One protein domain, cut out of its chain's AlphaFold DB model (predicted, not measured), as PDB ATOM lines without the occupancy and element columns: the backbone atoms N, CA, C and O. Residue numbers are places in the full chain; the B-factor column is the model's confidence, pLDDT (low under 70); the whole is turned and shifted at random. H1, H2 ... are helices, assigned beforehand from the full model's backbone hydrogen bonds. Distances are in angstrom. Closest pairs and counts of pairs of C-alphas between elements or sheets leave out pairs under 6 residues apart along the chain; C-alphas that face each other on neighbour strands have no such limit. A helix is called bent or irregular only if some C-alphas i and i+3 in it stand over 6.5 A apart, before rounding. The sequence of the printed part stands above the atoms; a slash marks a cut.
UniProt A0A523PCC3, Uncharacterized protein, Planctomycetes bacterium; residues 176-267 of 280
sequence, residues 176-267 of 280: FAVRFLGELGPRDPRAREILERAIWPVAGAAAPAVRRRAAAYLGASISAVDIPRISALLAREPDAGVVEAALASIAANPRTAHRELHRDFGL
ATOM      1  N   PHE A 176     290.553 181.963 147.517       95.44
ATOM      2  CA  PHE A 176     291.286 183.216 147.678       95.44
ATOM      3  C   PHE A 176     290.417 184.416 147.279       95.44
ATOM      4  O   PHE A 176     290.334 185.398 148.020       95.44
ATOM      5  N   ALA A 177     289.712 184.320 146.146       97.12
ATOM      6  CA  ALA A 177     288.835 185.376 145.659       97.12
ATOM      7  C   ALA A 177     287.652 185.651 146.599       97.12
ATOM      8  O   ALA A 177     287.353 186.814 146.867       97.12
ATOM      9  N   VAL A 178     287.017 184.613 147.159       96.69
ATOM     10  CA  VAL A 178     285.951 184.783 148.162       96.69
ATOM     11  C   VAL A 178     286.459 185.498 149.401       96.69
ATOM     12  O   VAL A 178     285.805 186.431 149.864       96.69
ATOM     13  N   ARG A 179     287.602 185.067 149.951       95.69
ATOM     14  CA  ARG A 179     288.177 185.708 151.136       95.69
ATOM     15  C   ARG A 179     288.429 187.186 150.871       95.69
ATOM     16  O   ARG A 179     288.010 188.032 151.657       95.69
ATOM     17  N   PHE A 180     289.045 187.481 149.733       94.75
ATOM     18  CA  PHE A 180     289.344 188.842 149.329       94.75
ATOM     19  C   PHE A 180     288.082 189.714 149.191       94.75
ATOM     20  O   PHE A 180     287.970 190.769 149.816       94.75
ATOM     21  N   LEU A 181     287.096 189.257 148.414       95.94
ATOM     22  CA  LEU A 181     285.832 189.972 148.231       95.94
ATOM     23  C   LEU A 181     285.068 190.119 149.555       95.94
ATOM     24  O   LEU A 181     284.412 191.134 149.771       95.94
ATOM     25  N   GLY A 182     285.177 189.137 150.455       94.88
ATOM     26  CA  GLY A 182     284.596 189.162 151.796       94.88
ATOM     27  C   GLY A 182     285.190 190.240 152.696       94.88
ATOM     28  O   GLY A 182     284.452 190.963 153.364       94.88
ATOM     29  N   GLU A 183     286.513 190.394 152.675       93.12
ATOM     30  CA  GLU A 183     287.226 191.457 153.393       93.12
ATOM     31  C   GLU A 183     286.889 192.854 152.830       93.12
ATOM     32  O   GLU A 183     286.845 193.841 153.574       93.12
ATOM     33  N   LEU A 184     286.607 192.942 151.526       92.06
ATOM     34  CA  LEU A 184     286.285 194.185 150.824       92.06
ATOM     35  C   LEU A 184     284.797 194.581 150.899       92.06
ATOM     36  O   LEU A 184     284.480 195.771 150.955       92.06
ATOM     37  N   GLY A 185     283.882 193.610 150.953       89.31
ATOM     38  CA  GLY A 185     282.424 193.790 150.896       89.31
ATOM     39  C   GLY A 185     281.788 194.779 151.891       89.31
ATOM     40  O   GLY A 185     280.758 195.378 151.558       89.31
ATOM     41  N   PRO A 186     282.351 195.035 153.093       88.94
ATOM     42  CA  PRO A 186     281.881 196.126 153.950       88.94
ATOM     43  C   PRO A 186     282.068 197.526 153.346       88.94
ATOM     44  O   PRO A 186     281.346 198.445 153.723       88.94
ATOM     45  N   ARG A 187     283.055 197.700 152.459       90.19
ATOM     46  CA  ARG A 187     283.476 198.994 151.896       90.19
ATOM     47  C   ARG A 187     283.114 199.155 150.421       90.19
ATOM     48  O   ARG A 187     283.051 200.282 149.946       90.19
ATOM     49  N   ASP A 188     282.877 198.050 149.719       92.50
ATOM     50  CA  ASP A 188     282.605 198.037 148.284       92.50
ATOM     51  C   ASP A 188     281.287 197.292 147.975       92.50
ATOM     52  O   ASP A 188     281.225 196.060 148.100       92.50
ATOM     53  N   PRO A 189     280.223 198.010 147.556       92.12
ATOM     54  CA  PRO A 189     278.957 197.400 147.154       92.12
ATOM     55  C   PRO A 189     279.112 196.391 146.015       92.12
ATOM     56  O   PRO A 189     278.428 195.369 146.004       92.12
ATOM     57  N   ARG A 190     280.047 196.626 145.087       93.56
ATOM     58  CA  ARG A 190     280.275 195.735 143.950       93.56
ATOM     59  C   ARG A 190     280.838 194.394 144.403       93.56
ATOM     60  O   ARG A 190     280.397 193.351 143.922       93.56
ATOM     61  N   ALA A 191     281.767 194.405 145.357       94.56
ATOM     62  CA  ALA A 191     282.303 193.180 145.948       94.56
ATOM     63  C   ALA A 191     281.208 192.365 146.655       94.56
ATOM     64  O   ALA A 191     281.136 191.145 146.490       94.56
ATOM     65  N   ARG A 192     280.301 193.047 147.369       93.38
ATOM     66  CA  ARG A 192     279.127 192.417 147.986       93.38
ATOM     67  C   ARG A 192     278.222 191.766 146.943       93.38
ATOM     68  O   ARG A 192     277.927 190.585 147.069       93.38
ATOM     69  N   GLU A 193     277.848 192.485 145.885       92.44
ATOM     70  CA  GLU A 193     277.034 191.937 144.787       92.44
ATOM     71  C   GLU A 193     277.654 190.685 144.149       92.44
ATOM     72  O   GLU A 193     276.942 189.761 143.753       92.44
ATOM     73  N   ILE A 194     278.983 190.642 144.012       93.62
ATOM     74  CA  ILE A 194     279.689 189.469 143.482       93.62
ATOM     75  C   ILE A 194     279.555 188.279 144.438       93.62
ATOM     76  O   ILE A 194     279.238 187.181 143.979       93.62
ATOM     77  N   LEU A 195     279.738 188.483 145.747       93.94
ATOM     78  CA  LEU A 195     279.542 187.424 146.744       93.94
ATOM     79  C   LEU A 195     278.104 186.902 146.743       93.94
ATOM     80  O   LEU A 195     277.901 185.692 146.759       93.94
ATOM     81  N   GLU A 196     277.109 187.787 146.671       93.19
ATOM     82  CA  GLU A 196     275.700 187.381 146.618       93.19
ATOM     83  C   GLU A 196     275.405 186.522 145.385       93.19
ATOM     84  O   GLU A 196     274.781 185.465 145.503       93.19
ATOM     85  N   ARG A 197     275.920 186.915 144.211       91.69
ATOM     86  CA  ARG A 197     275.796 186.116 142.981       91.69
ATOM     87  C   ARG A 197     276.497 184.762 143.080       91.69
ATOM     88  O   ARG A 197     276.022 183.799 142.484       91.69
ATOM     89  N   ALA A 198     277.596 184.677 143.828       91.56
ATOM     90  CA  ALA A 198     278.283 183.413 144.069       91.56
ATOM     91  C   ALA A 198     277.488 182.489 145.008       91.56
ATOM     92  O   ALA A 198     277.503 181.275 144.817       91.56
ATOM     93  N   ILE A 199     276.774 183.042 145.998       92.50
ATOM     94  CA  ILE A 199     275.954 182.272 146.948       92.50
ATOM     95  C   ILE A 199     274.661 181.784 146.290       92.50
ATOM     96  O   ILE A 199     274.349 180.596 146.395       92.50
ATOM     97  N   TRP A 200     273.938 182.671 145.601       89.12
ATOM     98  CA  TRP A 200     272.626 182.405 144.997       89.12
ATOM     99  C   TRP A 200     272.701 182.461 143.463       89.12
ATOM    100  O   TRP A 200     272.234 183.424 142.847       89.12
ATOM    101  N   PRO A 201     273.311 181.453 142.817       71.94
ATOM    102  CA  PRO A 201     273.517 181.464 141.378       71.94
ATOM    103  C   PRO A 201     272.187 181.373 140.623       71.94
ATOM    104  O   PRO A 201     271.342 180.530 140.917       71.94
ATOM    105  N   VAL A 202     272.039 182.205 139.590       61.84
ATOM    106  CA  VAL A 202     270.951 182.096 138.598       61.84
ATOM    107  C   VAL A 202     271.283 181.019 137.546       61.84
ATOM    108  O   VAL A 202     270.381 180.388 137.005       61.84
ATOM    109  N   ALA A 203     272.575 180.756 137.299       55.25
ATOM    110  CA  ALA A 203     273.110 179.645 136.503       55.25
ATOM    111  C   ALA A 203     274.610 179.450 136.820       55.25
ATOM    112  O   ALA A 203     275.290 180.432 137.103       55.25
ATOM    113  N   GLY A 204     275.132 178.214 136.762       62.16
ATOM    114  CA  GLY A 204     276.567 177.927 136.955       62.16
ATOM    115  C   GLY A 204     277.054 178.143 138.392       62.16
ATOM    116  O   GLY A 204     277.802 179.073 138.669       62.16
ATOM    117  N   ALA A 205     276.595 177.300 139.320       66.50
ATOM    118  CA  ALA A 205     276.892 177.456 140.739       66.50
ATOM    119  C   ALA A 205     278.389 177.310 141.053       66.50
ATOM    120  O   ALA A 205     279.018 176.335 140.642       66.50
ATOM    121  N   ALA A 206     278.923 178.235 141.858       83.25
ATOM    122  CA  ALA A 206     280.211 178.044 142.512       83.25
ATOM    123  C   ALA A 206     280.204 176.734 143.321       83.25
ATOM    124  O   ALA A 206     279.152 176.274 143.781       83.25
ATOM    125  N   ALA A 207     281.381 176.140 143.525       89.75
ATOM    126  CA  ALA A 207     281.499 174.910 144.301       89.75
ATOM    127  C   ALA A 207     280.872 175.073 145.706       89.75
ATOM    128  O   ALA A 207     280.987 176.149 146.306       89.75
ATOM    129  N   PRO A 208     280.238 174.033 146.288       91.31
ATOM    130  CA  PRO A 208     279.546 174.157 147.574       91.31
ATOM    131  C   PRO A 208     280.412 174.742 148.700       91.31
ATOM    132  O   PRO A 208     279.944 175.563 149.483       91.31
ATOM    133  N   ALA A 209     281.698 174.381 148.765       91.69
ATOM    134  CA  ALA A 209     282.623 174.925 149.761       91.69
ATOM    135  C   ALA A 209     282.829 176.445 149.611       91.69
ATOM    136  O   ALA A 209     282.811 177.173 150.607       91.69
ATOM    137  N   VAL A 210     282.956 176.922 148.372       93.62
ATOM    138  CA  VAL A 210     283.083 178.342 148.020       93.62
ATOM    139  C   VAL A 210     281.806 179.101 148.381       93.62
ATOM    140  O   VAL A 210     281.888 180.148 149.022       93.62
ATOM    141  N   ARG A 211     280.625 178.544 148.069       94.69
ATOM    142  CA  ARG A 211     279.318 179.132 148.431       94.69
ATOM    143  C   ARG A 211     279.175 179.314 149.939       94.69
ATOM    144  O   ARG A 211     278.828 180.401 150.394       94.69
ATOM    145  N   ARG A 212     279.494 178.275 150.719       95.62
ATOM    146  CA  ARG A 212     279.455 178.332 152.191       95.62
ATOM    147  C   ARG A 212     280.383 179.408 152.741       95.62
ATOM    148  O   ARG A 212     279.987 180.181 153.608       95.62
ATOM    149  N   ARG A 213     281.604 179.498 152.207       95.50
ATOM    150  CA  ARG A 213     282.568 180.524 152.615       95.50
ATOM    151  C   ARG A 213     282.082 181.931 152.259       95.50
ATOM    152  O   ARG A 213     282.165 182.821 153.098       95.50
ATOM    153  N   ALA A 214     281.536 182.129 151.060       95.88
ATOM    154  CA  ALA A 214     280.976 183.414 150.647       95.88
ATOM    155  C   ALA A 214     279.810 183.836 151.555       95.88
ATOM    156  O   ALA A 214     279.744 184.990 151.973       95.88
ATOM    157  N   ALA A 215     278.947 182.890 151.929       96.31
ATOM    158  CA  ALA A 215     277.834 183.125 152.841       96.31
ATOM    159  C   ALA A 215     278.296 183.510 154.255       96.31
ATOM    160  O   ALA A 215     277.738 184.439 154.840       96.31
ATOM    161  N   ALA A 216     279.358 182.880 154.769       96.62
ATOM    162  CA  ALA A 216     279.994 183.286 156.024       96.62
ATOM    163  C   ALA A 216     280.519 184.734 155.958       96.62
ATOM    164  O   ALA A 216     280.209 185.551 156.826       96.62
ATOM    165  N   TYR A 217     281.252 185.100 154.900       96.06
ATOM    166  CA  TYR A 217     281.750 186.475 154.736       96.06
ATOM    167  C   TYR A 217     280.628 187.507 154.599       96.06
ATOM    168  O   TYR A 217     280.711 188.589 155.187       96.06
ATOM    169  N   LEU A 218     279.563 187.179 153.865       93.62
ATOM    170  CA  LEU A 218     278.387 188.039 153.769       93.62
ATOM    171  C   LEU A 218     277.731 188.216 155.145       93.62
ATOM    172  O   LEU A 218     277.437 189.339 155.541       93.62
ATOM    173  N   GLY A 219     277.579 187.132 155.911       93.31
ATOM    174  CA  GLY A 219     277.045 187.181 157.270       93.31
ATOM    175  C   GLY A 219     277.892 188.024 158.230       93.31
ATOM    176  O   GLY A 219     277.356 188.808 159.012       93.31
ATOM    177  N   ALA A 220     279.219 187.941 158.122       92.12
ATOM    178  CA  ALA A 220     280.152 188.723 158.937       92.12
ATOM    179  C   ALA A 220     280.181 190.223 158.580       92.12
ATOM    180  O   ALA A 220     280.636 191.041 159.380       92.12
ATOM    181  N   SER A 221     279.723 190.592 157.381       90.00
ATOM    182  CA  SER A 221     279.751 191.968 156.862       90.00
ATOM    183  C   SER A 221     278.371 192.613 156.726       90.00
ATOM    184  O   SER A 221     278.284 193.785 156.350       90.00
ATOM    185  N   ILE A 222     277.302 191.877 157.039       90.50
ATOM    186  CA  ILE A 222     275.929 192.346 156.877       90.50
ATOM    187  C   ILE A 222     275.640 193.566 157.766       90.50
ATOM    188  O   ILE A 222     276.095 193.656 158.910       90.50
ATOM    189  N   SER A 223     274.863 194.510 157.236       88.56
ATOM    190  CA  SER A 223     274.298 195.616 158.014       88.56
ATOM    191  C   SER A 223     272.948 195.214 158.619       88.56
ATOM    192  O   SER A 223     272.260 194.355 158.073       88.56
ATOM    193  N   ALA A 224     272.525 195.862 159.710       86.56
ATOM    194  CA  ALA A 224     271.204 195.624 160.308       86.56
ATOM    195  C   ALA A 224     270.059 195.795 159.287       86.56
ATOM    196  O   ALA A 224     269.172 194.953 159.182       86.56
ATOM    197  N   VAL A 225     270.161 196.822 158.433       88.00
ATOM    198  CA  VAL A 225     269.192 197.124 157.363       88.00
ATOM    199  C   VAL A 225     269.070 195.983 156.346       88.00
ATOM    200  O   VAL A 225     267.993 195.755 155.797       88.00
ATOM    201  N   ASP A 226     270.150 195.241 156.103       89.19
ATOM    202  CA  ASP A 226     270.169 194.133 155.147       89.19
ATOM    203  C   ASP A 226     269.662 192.806 155.740       89.19
ATOM    204  O   ASP A 226     269.340 191.890 154.974       89.19
ATOM    205  N   ILE A 227     269.553 192.681 157.074       87.81
ATOM    206  CA  ILE A 227     269.174 191.425 157.745       87.81
ATOM    207  C   ILE A 227     267.861 190.862 157.198       87.81
ATOM    208  O   ILE A 227     267.875 189.693 156.807       87.81
ATOM    209  N   PRO A 228     266.746 191.615 157.094       90.19
ATOM    210  CA  PRO A 228     265.483 191.036 156.633       90.19
ATOM    211  C   PRO A 228     265.568 190.475 155.208       90.19
ATOM    212  O   PRO A 228     265.020 189.408 154.916       90.19
ATOM    213  N   ARG A 229     266.307 191.154 154.319       92.62
ATOM    214  CA  ARG A 229     266.509 190.709 152.934       92.62
ATOM    215  C   ARG A 229     267.317 189.415 152.888       92.62
ATOM    216  O   ARG A 229     266.878 188.453 152.261       92.62
ATOM    217  N   ILE A 230     268.465 189.374 153.564       91.88
ATOM    218  CA  ILE A 230     269.321 188.179 153.591       91.88
ATOM    219  C   ILE A 230     268.604 187.011 154.276       91.88
ATOM    220  O   ILE A 230     268.645 185.891 153.779       91.88
ATOM    221  N   SER A 231     267.851 187.275 155.340       90.12
ATOM    222  CA  SER A 231     267.002 186.296 156.026       90.12
ATOM    223  C   SER A 231     265.998 185.629 155.085       90.12
ATOM    224  O   SER A 231     265.856 184.405 155.078       90.12
ATOM    225  N   ALA A 232     265.325 186.421 154.246       92.31
ATOM    226  CA  ALA A 232     264.379 185.908 153.262       92.31
ATOM    227  C   ALA A 232     265.056 185.063 152.168       92.31
ATOM    228  O   ALA A 232     264.447 184.101 151.693       92.31
ATOM    229  N   LEU A 233     266.294 185.399 151.784       93.38
ATOM    230  CA  LEU A 233     267.096 184.611 150.842       93.38
ATOM    231  C   LEU A 233     267.541 183.281 151.465       93.38
ATOM    232  O   LEU A 233     267.318 182.230 150.869       93.38
ATOM    233  N   LEU A 234     268.076 183.304 152.689       92.69
ATOM    234  CA  LEU A 234     268.498 182.101 153.417       92.69
ATOM    235  C   LEU A 234     267.332 181.138 153.676       92.69
ATOM    236  O   LEU A 234     267.500 179.930 153.571       92.69
ATOM    237  N   ALA A 235     266.124 181.649 153.930       92.00
ATOM    238  CA  ALA A 235     264.933 180.815 154.105       92.00
ATOM    239  C   ALA A 235     264.528 180.022 152.845       92.00
ATOM    240  O   ALA A 235     263.696 179.117 152.935       92.00
ATOM    241  N   ARG A 236     265.061 180.386 151.671       91.88
ATOM    242  CA  ARG A 236     264.827 179.715 150.384       91.88
ATOM    243  C   ARG A 236     266.045 178.925 149.900       91.88
ATOM    244  O   ARG A 236     265.960 178.302 148.846       91.88
ATOM    245  N   GLU A 237     267.158 178.970 150.628       93.44
ATOM    246  CA  GLU A 237     268.402 178.312 150.242       93.44
ATOM    247  C   GLU A 237     268.322 176.800 150.525       93.44
ATOM    248  O   GLU A 237     268.106 176.409 151.674       93.44
ATOM    249  N   PRO A 238     268.486 175.935 149.505       91.62
ATOM    250  CA  PRO A 238     268.439 174.486 149.696       91.62
ATOM    251  C   PRO A 238     269.689 173.904 150.373       91.62
ATOM    252  O   PRO A 238     269.599 172.837 150.982       91.62
ATOM    253  N   ASP A 239     270.854 174.552 150.268       92.94
ATOM    254  CA  ASP A 239     272.085 174.071 150.903       92.94
ATOM    255  C   ASP A 239     272.128 174.480 152.386       92.94
ATOM    256  O   ASP A 239     272.455 175.617 152.739       92.94
ATOM    257  N   ALA A 240     271.832 173.528 153.274       93.44
ATOM    258  CA  ALA A 240     271.846 173.751 154.720       93.44
ATOM    259  C   ALA A 240     273.198 174.273 155.238       93.44
ATOM    260  O   ALA A 240     273.222 175.086 156.159       93.44
ATOM    261  N   GLY A 241     274.316 173.873 154.622       94.94
ATOM    262  CA  GLY A 241     275.634 174.342 155.033       94.94
ATOM    263  C   GLY A 241     275.892 175.802 154.650       94.94
ATOM    264  O   GLY A 241     276.682 176.473 155.309       94.94
ATOM    265  N   VAL A 242     275.230 176.319 153.606       95.44
ATOM    266  CA  VAL A 242     275.253 177.754 153.263       95.44
ATOM    267  C   VAL A 242     274.479 178.548 154.312       95.44
ATOM    268  O   VAL A 242     274.971 179.571 154.793       95.44
ATOM    269  N   VAL A 243     273.303 178.051 154.705       95.12
ATOM    270  CA  VAL A 243     272.467 178.664 155.748       95.12
ATOM    271  C   VAL A 243     273.194 178.702 157.090       95.12
ATOM    272  O   VAL A 243     273.278 179.762 157.709       95.12
ATOM    273  N   GLU A 244     273.760 177.574 157.518       96.00
ATOM    274  CA  GLU A 244     274.502 177.458 158.775       96.00
ATOM    275  C   GLU A 244     275.699 178.415 158.817       96.00
ATOM    276  O   GLU A 244     275.855 179.163 159.782       96.00
ATOM    277  N   ALA A 245     276.496 178.458 157.744       96.06
ATOM    278  CA  ALA A 245     277.657 179.335 157.653       96.06
ATOM    279  C   ALA A 245     277.275 180.822 157.758       96.06
ATOM    280  O   ALA A 245     277.907 181.570 158.507       96.06
ATOM    281  N   ALA A 246     276.220 181.251 157.054       95.56
ATOM    282  CA  ALA A 246     275.737 182.627 157.134       95.56
ATOM    283  C   ALA A 246     275.240 182.976 158.542       95.56
ATOM    284  O   ALA A 246     275.661 183.985 159.108       95.56
ATOM    285  N   LEU A 247     274.371 182.144 159.128       93.25
ATOM    286  CA  LEU A 247     273.792 182.400 160.448       93.25
ATOM    287  C   LEU A 247     274.854 182.413 161.554       93.25
ATOM    288  O   LEU A 247     274.811 183.291 162.415       93.25
ATOM    289  N   ALA A 248     275.829 181.500 161.507       93.75
ATOM    290  CA  ALA A 248     276.939 181.473 162.455       93.75
ATOM    291  C   ALA A 248     277.750 182.779 162.410       93.75
ATOM    292  O   ALA A 248     278.034 183.373 163.451       93.75
ATOM    293  N   SER A 249     278.071 183.275 161.211       94.19
ATOM    294  CA  SER A 249     278.796 184.541 161.057       94.19
ATOM    295  C   SER A 249     277.967 185.770 161.439       94.19
ATOM    296  O   SER A 249     278.513 186.694 162.037       94.19
ATOM    297  N   ILE A 250     276.660 185.778 161.156       91.94
ATOM    298  CA  ILE A 250     275.741 186.846 161.583       91.94
ATOM    299  C   ILE A 250     275.669 186.917 163.116       91.94
ATOM    300  O   ILE A 250     275.727 188.007 163.686       91.94
ATOM    301  N   ALA A 251     275.570 185.763 163.781       88.62
ATOM    302  CA  ALA A 251     275.523 185.672 165.239       88.62
ATOM    303  C   ALA A 251     276.837 186.120 165.898       88.62
ATOM    304  O   ALA A 251     276.811 186.722 166.969       88.62
ATOM    305  N   ALA A 252     277.977 185.864 165.250       88.62
ATOM    306  CA  ALA A 252     279.295 186.281 165.721       88.62
ATOM    307  C   ALA A 252     279.631 187.755 165.416       88.62
ATOM    308  O   ALA A 252     280.643 188.261 165.901       88.62
ATOM    309  N   ASN A 253     278.831 188.450 164.601       85.50
ATOM    310  CA  ASN A 253     279.128 189.814 164.181       85.50
ATOM    311  C   ASN A 253     278.708 190.832 165.269       85.50
ATOM    312  O   ASN A 253     277.513 191.029 165.515       85.50
ATOM    313  N   PRO A 254     279.669 191.546 165.892       77.12
ATOM    314  CA  PRO A 254     279.396 192.455 167.005       77.12
ATOM    315  C   PRO A 254     278.596 193.695 166.588       77.12
ATOM    316  O   PRO A 254     278.005 194.355 167.435       77.12
ATOM    317  N   ARG A 255     278.560 194.029 165.289       72.94
ATOM    318  CA  ARG A 255     277.802 195.177 164.763       72.94
ATOM    319  C   ARG A 255     276.327 194.857 164.543       72.94
ATOM    320  O   ARG A 255     275.509 195.771 164.530       72.94
ATOM    321  N   THR A 256     275.989 193.583 164.368       62.69
ATOM    322  CA  THR A 256     274.603 193.094 164.300       62.69
ATOM    323  C   THR A 256     274.096 192.555 165.633       62.69
ATOM    324  O   THR A 256     272.889 192.366 165.803       62.69
ATOM    325  N   ALA A 257     274.985 192.352 166.604       54.00
ATOM    326  CA  ALA A 257     274.630 191.956 167.954       54.00
ATOM    327  C   ALA A 257     273.816 193.061 168.659       54.00
ATOM    328  O   ALA A 257     274.362 194.037 169.163       54.00
ATOM    329  N   HIS A 258     272.481 192.929 168.663       48.59
ATOM    330  CA  HIS A 258     271.750 192.521 169.880       48.59
ATOM    331  C   HIS A 258     270.229 192.767 169.874       48.59
ATOM    332  O   HIS A 258     269.571 192.324 170.813       48.59
ATOM    333  N   ARG A 259     269.614 193.434 168.882       50.41
ATOM    334  CA  ARG A 259     268.161 193.744 168.963       50.41
ATOM    335  C   ARG A 259     267.260 193.138 167.889       50.41
ATOM    336  O   ARG A 259     266.123 192.810 168.213       50.41
ATOM    337  N   GLU A 260     267.729 192.949 166.660       51.53
ATOM    338  CA  GLU A 260     266.826 192.587 165.549       51.53
ATOM    339  C   GLU A 260     266.757 191.076 165.278       51.53
ATOM    340  O   GLU A 260     265.666 190.535 165.112       51.53
ATOM    341  N   LEU A 261     267.873 190.343 165.386       52.00
ATOM    342  CA  LEU A 261     267.897 188.883 165.168       52.00
ATOM    343  C   LEU A 261     267.047 188.098 166.180       52.00
ATOM    344  O   LEU A 261     266.455 187.076 165.837       52.00
ATOM    345  N   HIS A 262     266.939 188.589 167.418       54.00
ATOM    346  CA  HIS A 262     266.113 187.967 168.458       54.00
ATOM    347  C   HIS A 262     264.617 188.064 168.165       54.00
ATOM    348  O   HIS A 262     263.866 187.152 168.507       54.00
ATOM    349  N   ARG A 263     264.185 189.156 167.523       55.00
ATOM    350  CA  ARG A 263     262.775 189.394 167.212       55.00
ATOM    351  C   ARG A 263     262.301 188.513 166.057       55.00
ATOM    352  O   ARG A 263     261.216 187.946 166.155       55.00
ATOM    353  N   ASP A 264     263.116 188.366 165.015       53.19
ATOM    354  CA  ASP A 264     262.673 187.731 163.766       53.19
ATOM    355  C   ASP A 264     262.913 186.212 163.727       53.19
ATOM    356  O   ASP A 264     262.195 185.494 163.029       53.19
ATOM    357  N   PHE A 265     263.873 185.698 164.509       54.81
ATOM    358  CA  PHE A 265     264.248 184.275 164.498       54.81
ATOM    359  C   PHE A 265     264.046 183.533 165.823       54.81
ATOM    360  O   PHE A 265     264.296 182.330 165.881       54.81
ATOM    361  N   GLY A 266     263.611 184.212 166.889       51.84
ATOM    362  CA  GLY A 266     263.370 183.577 168.191       51.84
ATOM    363  C   GLY A 266     264.622 182.970 168.839       51.84
ATOM    364  O   GLY A 266     264.508 182.067 169.666       51.84
ATOM    365  N   LEU A 267     265.817 183.434 168.460       47.84
ATOM    366  CA  LEU A 267     267.074 182.978 169.053       47.84
ATOM    367  C   LEU A 267     267.194 183.498 170.500       47.84
ATOM    368  O   LEU A 267     266.813 184.643 170.758       47.84
TER     369      LEU A 267
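AT A GLANCE: This is residues 176 to 267 of the 280 residues of an uncharacterized protein of Planctomycetes bacterium (UniProt A0A523PCC3). Three helices, H1, H3 and H5, form a row and run the same way, with the longest, H3, in the middle. H2 and H4 run the opposite way on one side of this row: H2 packs on H1 and H3, while H4 is set more loosely by H3 and H5, and the short H6 lies past H4 at one end of the long axis. The printed part has 92 residues with six named helices, H1 to H6 in order, and no named strand; its class is all helix. It is compact, with a radius of gyration of the C-alphas of 12.3 A, and spans 35 by 29 by 17 A.

IN THESE COORDINATES: H1 covers residues 176 to 184, 12.5 A long, beginning at C-alpha 176 at (291.286, 183.216, 147.678). H2 covers residues 189 to 199, 15.4 A. H3 covers residues 208 to 221, 20.1 A, and ends at C-alpha 221 at (279.751, 191.968, 156.862). H4 covers residues 224 to 234, 15.4 A; it is irregular, with C-alphas 225 and 228 7.2 A apart. H5 covers residues 240 to 252, 18.3 A. H6, residues 261 to 265, is 5.9 A long and ends at C-alpha 265 at (264.248, 184.275, 164.498).

HOW THE PARTS SIT: H3 is the hub, touching H1, H2 and H5. H1 touches H3 at a shallow tilt of 13 degrees, the same way; the closest C-alphas, of Gly 182 and Tyr 217, are 4.9 A apart. H1 and H2 form a helical hairpin at a steep tilt of 43 degrees, closest at the C-alphas of Leu 181 and Ala 191, 5.3 A. H2 and H3 form another, at 37 degrees, only just steep; the C-alphas of Ile 199 and Arg 211 are closest, 4.8 A. H3 touches H5 at a shallow tilt of 23 degrees, the same way, with the closest C-alphas, of Arg 212 and Val 242, 4.4 A apart. The helix packing is part aligned, part crossed: 2 of these 4 touching pairs are at a shallow tilt. H4 touches no helix. It is near H3, and close to but not clearly touching H5, with the C-alphas of Leu 234 and Val 243 closest at 5.7 A. H6 is close to but not clearly touching H4, the C-alphas of Ile 227 and Leu 261 being closest at 7.9 A. H5 and H6 are only just apart, closest at 8.3 A. Every O i to N i+4 pair is within hydrogen-bond range in H1, H2, H3, H5 and H6, and 5 of 7 are in H4.

THE WHOLE: The C-alphas farthest apart, of Gly 204 and Arg 259, are 36.7 A apart. The printed part has no cut and no long link. The mean pLDDT of the printed part is 85.4, with residues 202 to 205 and 256 to 267 under 70.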